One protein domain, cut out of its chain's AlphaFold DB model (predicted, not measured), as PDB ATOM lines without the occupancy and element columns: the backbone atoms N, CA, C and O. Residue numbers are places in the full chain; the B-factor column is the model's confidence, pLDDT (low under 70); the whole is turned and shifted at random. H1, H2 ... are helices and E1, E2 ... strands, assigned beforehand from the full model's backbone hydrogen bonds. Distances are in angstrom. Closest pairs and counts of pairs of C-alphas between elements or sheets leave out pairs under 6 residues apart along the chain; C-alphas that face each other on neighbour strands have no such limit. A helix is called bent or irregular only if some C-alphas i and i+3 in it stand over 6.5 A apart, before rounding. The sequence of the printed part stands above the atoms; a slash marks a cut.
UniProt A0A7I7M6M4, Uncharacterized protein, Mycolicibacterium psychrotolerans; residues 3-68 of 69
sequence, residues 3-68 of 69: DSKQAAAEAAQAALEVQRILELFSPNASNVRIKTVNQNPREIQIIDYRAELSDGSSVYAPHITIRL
ATOM      1  N   ASP A   3     -32.907  -2.463  10.415       56.09
ATOM      2  CA  ASP A   3     -33.189  -3.796  10.969       56.09
ATOM      3  C   ASP A   3     -33.229  -4.927   9.929       56.09
ATOM      4  O   ASP A   3     -32.736  -6.026  10.176       56.09
ATOM      5  N   SER A   4     -33.748  -4.674   8.723       58.25
ATOM      6  CA  SER A   4     -33.958  -5.743   7.732       58.25
ATOM      7  C   SER A   4     -32.666  -6.298   7.121       58.25
ATOM      8  O   SER A   4     -32.650  -7.441   6.675       58.25
ATOM      9  N   LYS A   5     -31.576  -5.516   7.086       61.25
ATOM     10  CA  LYS A   5     -30.283  -5.986   6.550       61.25
ATOM     11  C   LYS A   5     -29.515  -6.843   7.553       61.25
ATOM     12  O   LYS A   5     -28.832  -7.772   7.139       61.25
ATOM     13  N   GLN A   6     -29.637  -6.538   8.842       60.84
ATOM     14  CA  GLN A   6     -28.943  -7.268   9.899       60.84
ATOM     15  C   GLN A   6     -29.590  -8.636  10.141       60.84
ATOM     16  O   GLN A   6     -28.895  -9.646  10.105       60.84
ATOM     17  N   ALA A   7     -30.925  -8.685  10.210       59.94
ATOM     18  CA  ALA A   7     -31.667  -9.940  10.342       59.94
ATOM     19  C   ALA A   7     -31.443 -10.899   9.154       59.94
ATOM     20  O   ALA A   7     -31.355 -12.111   9.331       59.94
ATOM     21  N   ALA A   8     -31.302 -10.367   7.933       60.69
ATOM     22  CA  ALA A   8     -31.001 -11.179   6.754       60.69
ATOM     23  C   ALA A   8     -29.571 -11.752   6.772       60.69
ATOM     24  O   ALA A   8     -29.355 -12.876   6.323       60.69
ATOM     25  N   ALA A   9     -28.600 -10.996   7.295       63.31
ATOM     26  CA  ALA A   9     -27.218 -11.452   7.423       63.31
ATOM     27  C   ALA A   9     -27.071 -12.539   8.502       63.31
ATOM     28  O   ALA A   9     -26.389 -13.536   8.269       63.31
ATOM     29  N   GLU A  10     -27.758 -12.388   9.637       62.47
ATOM     30  CA  GLU A  10     -27.797 -13.395  10.706       62.47
ATOM     31  C   GLU A  10     -28.481 -14.688  10.240       62.47
ATOM     32  O   GLU A  10     -27.938 -15.776  10.430       62.47
ATOM     33  N   ALA A  11     -29.612 -14.587   9.532       61.81
ATOM     34  CA  ALA A  11     -30.292 -15.754   8.966       61.81
ATOM     35  C   ALA A  11     -29.425 -16.497   7.931       61.81
ATOM     36  O   ALA A  11     -29.422 -17.729   7.889       61.81
ATOM     37  N   ALA A  12     -28.661 -15.767   7.111       65.19
ATOM     38  CA  ALA A  12     -27.761 -16.361   6.126       65.19
ATOM     39  C   ALA A  12     -26.579 -17.097   6.778       65.19
ATOM     40  O   ALA A  12     -26.224 -18.191   6.338       65.19
ATOM     41  N   GLN A  13     -25.988 -16.533   7.838       69.81
ATOM     42  CA  GLN A  13     -24.926 -17.203   8.593       69.81
ATOM     43  C   GLN A  13     -25.435 -18.468   9.280       69.81
ATOM     44  O   GLN A  13     -24.810 -19.521   9.161       69.81
ATOM     45  N   ALA A  14     -26.605 -18.396   9.908       66.31
ATOM     46  CA  ALA A  14     -27.188 -19.538  10.591       66.31
ATOM     47  C   ALA A  14     -27.574 -20.665   9.608       66.31
ATOM     48  O   ALA A  14     -27.421 -21.845   9.923       66.31
ATOM     49  N   ALA A  15     -28.018 -20.332   8.390       67.62
ATOM     50  CA  ALA A  15     -28.249 -21.315   7.328       67.62
ATOM     51  C   ALA A  15     -26.948 -22.005   6.873       67.62
ATOM     52  O   ALA A  15     -26.934 -23.221   6.675       67.62
ATOM     53  N   LEU A  16     -25.851 -21.250   6.756       74.75
ATOM     54  CA  LEU A  16     -24.518 -21.770   6.430       74.75
ATOM     55  C   LEU A  16     -23.968 -22.694   7.523       74.75
ATOM     56  O   LEU A  16     -23.396 -23.740   7.212       74.75
ATOM     57  N   GLU A  17     -24.138 -22.336   8.796       72.06
ATOM     58  CA  GLU A  17     -23.723 -23.183   9.920       72.06
ATOM     59  C   GLU A  17     -24.525 -24.477   9.976       72.06
ATOM     60  O   GLU A  17     -23.937 -25.551  10.099       72.06
ATOM     61  N   VAL A  18     -25.848 -24.394   9.803       71.00
ATOM     62  CA  VAL A  18     -26.697 -25.581   9.673       71.00
ATOM     63  C   VAL A  18     -26.190 -26.447   8.527       71.00
ATOM     64  O   VAL A  18     -25.926 -27.621   8.750       71.00
ATOM     65  N   GLN A  19     -25.964 -25.886   7.338       71.69
ATOM     66  CA  GLN A  19     -25.476 -26.645   6.188       71.69
ATOM     67  C   GLN A  19     -24.157 -27.377   6.478       71.69
ATOM     68  O   GLN A  19     -24.073 -28.580   6.245       71.69
ATOM     69  N   ARG A  20     -23.174 -26.698   7.082       73.88
ATOM     70  CA  ARG A  20     -21.901 -27.323   7.487       73.88
ATOM     71  C   ARG A  20     -22.092 -28.448   8.495       73.88
ATOM     72  O   ARG A  20     -21.436 -29.479   8.405       73.88
ATOM     73  N   ILE A  21     -22.983 -28.264   9.465       71.44
ATOM     74  CA  ILE A  21     -23.268 -29.298  10.458       71.44
ATOM     75  C   ILE A  21     -23.918 -30.516   9.787       71.44
ATOM     76  O   ILE A  21     -23.545 -31.648  10.083       71.44
ATOM     77  N   LEU A  22     -24.836 -30.307   8.841       70.56
ATOM     78  CA  LEU A  22     -25.466 -31.396   8.088       70.56
ATOM     79  C   LEU A  22     -24.453 -32.170   7.234       70.56
ATOM     80  O   LEU A  22     -24.557 -33.393   7.142       70.56
ATOM     81  N   GLU A  23     -23.465 -31.479   6.662       72.94
ATOM     82  CA  GLU A  23     -22.353 -32.096   5.927       72.94
ATOM     83  C   GLU A  23     -21.465 -32.971   6.827       72.94
ATOM     84  O   GLU A  23     -20.939 -33.980   6.361       72.94
ATOM     85  N   LEU A  24     -21.334 -32.643   8.121       75.81
ATOM     86  CA  LEU A  24     -20.611 -33.474   9.091       75.81
ATOM     87  C   LEU A  24     -21.389 -34.737   9.487       75.81
ATOM     88  O   LEU A  24     -20.777 -35.776   9.723       75.81
ATOM     89  N   PHE A  25     -22.721 -34.655   9.581       72.38
ATOM     90  CA  PHE A  25     -23.556 -35.799   9.970       72.38
ATOM     91  C   PHE A  25     -23.692 -36.838   8.860       72.38
ATOM     92  O   PHE A  25     -23.703 -38.035   9.142       72.38
ATOM     93  N   SER A  26     -23.787 -36.382   7.613       78.31
ATOM     94  CA  SER A  26     -23.979 -37.254   6.457       78.31
ATOM     95  C   SER A  26     -23.106 -36.785   5.294       78.31
ATOM     96  O   SER A  26     -23.629 -36.277   4.294       78.31
ATOM     97  N   PRO A  27     -21.772 -36.927   5.403       69.62
ATOM     98  CA  PRO A  27     -20.887 -36.609   4.298       69.62
ATOM     99  C   PRO A  27     -21.254 -37.539   3.139       69.62
ATOM    100  O   PRO A  27     -21.253 -38.758   3.296       69.62
ATOM    101  N   ASN A  28     -21.588 -36.968   1.981       74.69
ATOM    102  CA  ASN A  28     -22.101 -37.668   0.789       74.69
ATOM    103  C   ASN A  28     -23.598 -38.028   0.794       74.69
ATOM    104  O   ASN A  28     -24.015 -38.901   0.027       74.69
ATOM    105  N   ALA A  29     -24.425 -37.352   1.597       83.38
ATOM    106  CA  ALA A  29     -25.869 -37.416   1.397       83.38
ATOM    107  C   ALA A  29     -26.240 -36.897  -0.003       83.38
ATOM    108  O   ALA A  29     -25.950 -35.754  -0.353       83.38
ATOM    109  N   SER A  30     -26.892 -37.738  -0.804       83.56
ATOM    110  CA  SER A  30     -27.431 -37.374  -2.117       83.56
ATOM    111  C   SER A  30     -28.735 -36.583  -1.990       83.56
ATOM    112  O   SER A  30     -29.082 -35.803  -2.877       83.56
ATOM    113  N   ASN A  31     -29.440 -36.755  -0.870       84.06
ATOM    114  CA  ASN A  31     -30.692 -36.077  -0.570       84.06
ATOM    115  C   ASN A  31     -30.818 -35.855   0.938       84.06
ATOM    116  O   ASN A  31     -30.691 -36.797   1.716       84.06
ATOM    117  N   VAL A  32     -31.098 -34.620   1.353       85.56
ATOM    118  CA  VAL A  32     -31.312 -34.265   2.760       85.56
ATOM    119  C   VAL A  32     -32.691 -33.642   2.907       85.56
ATOM    120  O   VAL A  32     -33.047 -32.699   2.200       85.56
ATOM    121  N   ARG A  33     -33.469 -34.152   3.860       87.38
ATOM    122  CA  ARG A  33     -34.782 -33.630   4.233       87.38
ATOM    123  C   ARG A  33     -34.785 -33.285   5.709       87.38
ATOM    124  O   ARG A  33     -34.473 -34.115   6.556       87.38
ATOM    125  N   ILE A  34     -35.179 -32.054   5.998       87.56
ATOM    126  CA  ILE A  34     -35.365 -31.553   7.353       87.56
ATOM    127  C   ILE A  34     -36.770 -30.992   7.444       87.56
ATOM    128  O   ILE A  34     -37.172 -30.190   6.601       87.56
ATOM    129  N   LYS A  35     -37.508 -31.394   8.476       89.62
ATOM    130  CA  LYS A  35     -38.851 -30.861   8.702       89.62
ATOM    131  C   LYS A  35     -38.824 -29.507   9.392       89.62
ATOM    132  O   LYS A  35     -39.591 -28.617   9.032       89.62
ATOM    133  N   THR A  36     -37.993 -29.352  10.417       87.88
ATOM    134  CA  THR A  36     -37.963 -28.125  11.220       87.88
ATOM    135  C   THR A  36     -36.562 -27.860  11.743       87.88
ATOM    136  O   THR A  36     -35.884 -28.778  12.203       87.88
ATOM    137  N   VAL A  37     -36.157 -26.593  11.695       85.94
ATOM    138  CA  VAL A  37     -34.951 -26.087  12.349       85.94
ATOM    139  C   VAL A  37     -35.380 -24.974  13.295       85.94
ATOM    140  O   VAL A  37     -35.949 -23.980  12.851       85.94
ATOM    141  N   ASN A  38     -35.108 -25.142  14.587       87.12
ATOM    142  CA  ASN A  38     -35.275 -24.093  15.585       87.12
ATOM    143  C   ASN A  38     -33.891 -23.560  15.941       87.12
ATOM    144  O   ASN A  38     -33.026 -24.317  16.384       87.12
ATOM    145  N   GLN A  39     -33.684 -22.264  15.747       81.94
ATOM    146  CA  GLN A  39     -32.437 -21.598  16.097       81.94
ATOM    147  C   GLN A  39     -32.676 -20.720  17.315       81.94
ATOM    148  O   GLN A  39     -33.512 -19.818  17.292       81.94
ATOM    149  N   ASN A  40     -31.928 -20.998  18.374       83.19
ATOM    150  CA  ASN A  40     -31.842 -20.183  19.571       83.19
ATOM    151  C   ASN A  40     -30.415 -19.613  19.667       83.19
ATOM    152  O   ASN A  40     -29.475 -20.222  19.158       83.19
ATOM    153  N   PRO A  41     -30.192 -18.507  20.397       81.25
ATOM    154  CA  PRO A  41     -28.872 -17.870  20.484       81.25
ATOM    155  C   PRO A  41     -27.719 -18.753  20.994       81.25
ATOM    156  O   PRO A  41     -26.563 -18.365  20.882       81.25
ATOM    157  N   ARG A  42     -28.011 -19.906  21.610       86.00
ATOM    158  CA  ARG A  42     -27.017 -20.844  22.164       86.00
ATOM    159  C   ARG A  42     -27.188 -22.277  21.677       86.00
ATOM    160  O   ARG A  42     -26.452 -23.164  22.100       86.00
ATOM    161  N   GLU A  43     -28.186 -22.538  20.843       87.06
ATOM    162  CA  GLU A  43     -28.451 -23.888  20.370       87.06
ATOM    163  C   GLU A  43     -29.197 -23.892  19.041       87.06
ATOM    164  O   GLU A  43     -30.025 -23.031  18.757       87.06
ATOM    165  N   ILE A  44     -28.939 -24.924  18.251       87.25
ATOM    166  CA  ILE A  44     -29.680 -25.239  17.039       87.25
ATOM    167  C   ILE A  44     -30.328 -26.599  17.260       87.25
ATOM    168  O   ILE A  44     -29.647 -27.580  17.563       87.25
ATOM    169  N   GLN A  45     -31.642 -26.665  17.103       89.12
ATOM    170  CA  GLN A  45     -32.396 -27.910  17.138       89.12
ATOM    171  C   GLN A  45     -32.887 -28.246  15.734       89.12
ATOM    172  O   GLN A  45     -33.487 -27.409  15.061       89.12
ATOM    173  N   ILE A  46     -32.662 -29.479  15.299       89.25
ATOM    174  CA  ILE A  46     -33.162 -30.011  14.033       89.25
ATOM    175  C   ILE A  46     -34.119 -31.152  14.368       89.25
ATOM    176  O   ILE A  46     -33.755 -32.088  15.081       89.25
ATOM    177  N   ILE A  47     -35.342 -31.075  13.853       91.56
ATOM    178  CA  ILE A  47     -36.403 -32.053  14.098       91.56
ATOM    179  C   ILE A  47     -36.695 -32.793  12.793       91.56
ATOM    180  O   ILE A  47     -36.920 -32.160  11.757       91.56
ATOM    181  N   ASP A  48     -36.737 -34.127  12.872       92.19
ATOM    182  CA  ASP A  48     -37.010 -35.042  11.753       92.19
ATOM    183  C   ASP A  48     -36.009 -34.832  10.599       92.19
ATOM    184  O   ASP A  48     -36.361 -34.402   9.498       92.19
ATOM    185  N   TYR A  49     -34.732 -35.093  10.895       89.12
ATOM    186  CA  TYR A  49     -33.651 -35.122   9.914       89.12
ATOM    187  C   TYR A  49     -33.598 -36.482   9.224       89.12
ATOM    188  O   TYR A  49     -33.545 -37.529   9.877       89.12
ATOM    189  N   ARG A  50     -33.559 -36.459   7.893       91.19
ATOM    190  CA  ARG A  50     -33.377 -37.634   7.044       91.19
ATOM    191  C   ARG A  50     -32.335 -37.332   5.983       91.19
ATOM    192  O   ARG A  50     -32.437 -36.314   5.302       91.19
ATOM    193  N   ALA A  51     -31.393 -38.240   5.805       90.06
ATOM    194  CA  ALA A  51     -30.456 -38.198   4.698       90.06
ATOM    195  C   ALA A  51     -30.439 -39.541   3.974       90.06
ATOM    196  O   ALA A  51     -30.393 -40.587   4.613       90.06
ATOM    197  N   GLU A  52     -30.478 -39.502   2.648       90.94
ATOM    198  CA  GLU A  52     -30.194 -40.648   1.785       90.94
ATOM    199  C   GLU A  52     -28.724 -40.549   1.380       90.94
ATOM    200  O   GLU A  52     -28.279 -39.509   0.890       90.94
ATOM    201  N   LEU A  53     -27.957 -41.603   1.640       87.50
ATOM    202  CA  LEU A  53     -26.547 -41.686   1.290       87.50
ATOM    203  C   LEU A  53     -26.388 -42.264  -0.120       87.50
ATOM    204  O   LEU A  53     -27.283 -42.911  -0.669       87.50
ATOM    205  N   SER A  54     -25.232 -42.019  -0.732       85.00
ATOM    206  CA  SER A  54     -24.925 -42.479  -2.092       85.00
ATOM    207  C   SER A  54     -24.861 -44.004  -2.243       85.00
ATOM    208  O   SER A  54     -25.030 -44.510  -3.350       85.00
ATOM    209  N   ASP A  55     -24.661 -44.738  -1.149       86.56
ATOM    210  CA  ASP A  55     -24.697 -46.204  -1.104       86.56
ATOM    211  C   ASP A  55     -26.125 -46.779  -1.003       86.56
ATOM    212  O   ASP A  55     -26.303 -47.996  -0.947       86.56
ATOM    213  N   GLY A  56     -27.148 -45.916  -0.997       85.62
ATOM    214  CA  GLY A  56     -28.558 -46.291  -0.879       85.62
ATOM    215  C   GLY A  56     -29.033 -46.508   0.560       85.62
ATOM    216  O   GLY A  56     -30.215 -46.785   0.770       85.62
ATOM    217  N   SER A  57     -28.154 -46.371   1.554       89.69
ATOM    218  CA  SER A  57     -28.555 -46.359   2.959       89.69
ATOM    219  C   SER A  57     -29.183 -45.016   3.350       89.69
ATOM    220  O   SER A  57     -29.116 -44.027   2.615       89.69
ATOM    221  N   SER A  58     -29.845 -44.975   4.509       89.44
ATOM    222  CA  SER A  58     -30.425 -43.736   5.027       89.44
ATOM    223  C   SER A  58     -30.081 -43.512   6.489       89.44
ATOM    224  O   SER A  58     -30.048 -44.442   7.296       89.44
ATOM    225  N   VAL A  59     -29.849 -42.247   6.824       87.06
ATOM    226  CA  VAL A  59     -29.673 -41.764   8.189       87.06
ATOM    227  C   VAL A  59     -30.972 -41.101   8.611       87.06
ATOM    228  O   VAL A  59     -31.449 -40.175   7.954       87.06
ATOM    229  N   TYR A  60     -31.538 -41.560   9.722       90.06
ATOM    230  CA  TYR A  60     -32.686 -40.923  10.352       90.06
ATOM    231  C   TYR A  60     -32.316 -40.458  11.756       90.06
ATOM    232  O   TYR A  60     -31.946 -41.267  12.606       90.06
ATOM    233  N   ALA A  61     -32.451 -39.158  12.000       87.94
ATOM    234  CA  ALA A  61     -32.298 -38.565  13.317       87.94
ATOM    235  C   ALA A  61     -33.575 -37.780  13.661       87.94
ATOM    236  O   ALA A  61     -33.811 -36.703  13.107       87.94
ATOM    237  N   PRO A  62     -34.431 -38.292  14.568       90.31
ATOM    238  CA  PRO A  62     -35.690 -37.630  14.905       90.31
ATOM    239  C   PRO A  62     -35.473 -36.276  15.588       90.31
ATOM    240  O   PRO A  62     -36.313 -35.385  15.459       90.31
ATOM    241  N   HIS A  63     -34.355 -36.118  16.299       90.94
ATOM    242  CA  HIS A  63     -34.004 -34.899  17.012       90.94
ATOM    243  C   HIS A  63     -32.480 -34.756  17.117       90.94
ATOM    244  O   HIS A  63     -31.816 -35.639  17.660       90.94
ATOM    245  N   ILE A  64     -31.932 -33.648  16.618       87.56
ATOM    246  CA  ILE A  64     -30.522 -33.263  16.771       87.56
ATOM    247  C   ILE A  64     -30.489 -31.940  17.532       87.56
ATOM    248  O   ILE A  64     -31.197 -31.003  17.176       87.56
ATOM    249  N   THR A  65     -29.648 -31.847  18.558       87.69
ATOM    250  CA  THR A  65     -29.392 -30.593  19.273       87.69
ATOM    251  C   THR A  65     -27.908 -30.284  19.206       87.69
ATOM    252  O   THR A  65     -27.086 -31.066  19.679       87.69
ATOM    253  N   ILE A  66     -27.569 -29.132  18.642       84.19
ATOM    254  CA  ILE A  66     -26.213 -28.596  18.611       84.19
ATOM    255  C   ILE A  66     -26.163 -27.424  19.579       84.19
ATOM    256  O   ILE A  66     -26.974 -26.509  19.477       84.19
ATOM    257  N   ARG A  67     -25.222 -27.442  20.520       83.94
ATOM    258  CA  ARG A  67     -24.985 -26.317  21.430       83.94
ATOM    259  C   ARG A  67     -23.879 -25.444  20.850       83.94
ATOM    260  O   ARG A  67     -22.817 -25.963  20.518       83.94
ATOM    261  N   LEU A  68     -24.148 -24.150  20.728       75.62
ATOM    262  CA  LEU A  68     -23.190 -23.148  20.275       75.62
ATOM    263  C   LEU A  68     -22.469 -22.617  21.524       75.62
ATOM    264  O   LEU A  68     -23.117 -22.079  22.425       75.62
TER     265      LEU A  68
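Overview. This is residues 3 to 68 of the 69 residues of an uncharacterized protein of Mycolicibacterium psychrotolerans (UniProt A0A7I7M6M4). A twisted three-stranded sheet, sharply bent across its strands, curls round residues 11 to 25 of one long helix, H1, whose residues 3 to 10 stick out free. The printed part has 66 residues, with H1, E1, E2 and E3 in that order; the mixed class has two layers, H1 on one face of an antiparallel meander, E1 - E2 - E3, each strand pairing with the one before. It is only just loose, close to compact: radius of gyration of the C-alphas 13.1 A, spans 44 by 19 by 18 A.

Arrangement. H1, residues 3 to 25, has every O i to N i+4 pair within hydrogen-bond range. Its closest C-alphas to E1, residues 29 to 40, are Glu 23 and Ala 29, 7.8 A. E1 and E2, residues 43 to 53, form a hairpin at 170 degrees; N 33 and O 50 are 2.8 A apart. E2 and E3, residues 58 to 67, form another at 162 degrees; N 48 and O 62 are 2.9 A apart. E1 bends by 71 degrees at residue 35, E2 by 72 at 48, E3 by 72 at 62.

Along the chain. H1 begins at C-alpha 3 (-33.189, -3.796, 10.969) and measures 33.4 A; E1 25.7 A; E2 26.2 A; E3 24.5 A, ending at C-alpha 67 (-24.985, -26.317, 21.430).

Size, cuts and confidence. The farthest C-alphas, Asp 3 and Asp 55, are 44.9 A apart. The printed part has no cut, and its three links are tight. pLDDT is under 70 at residues 3 to 15 and 27.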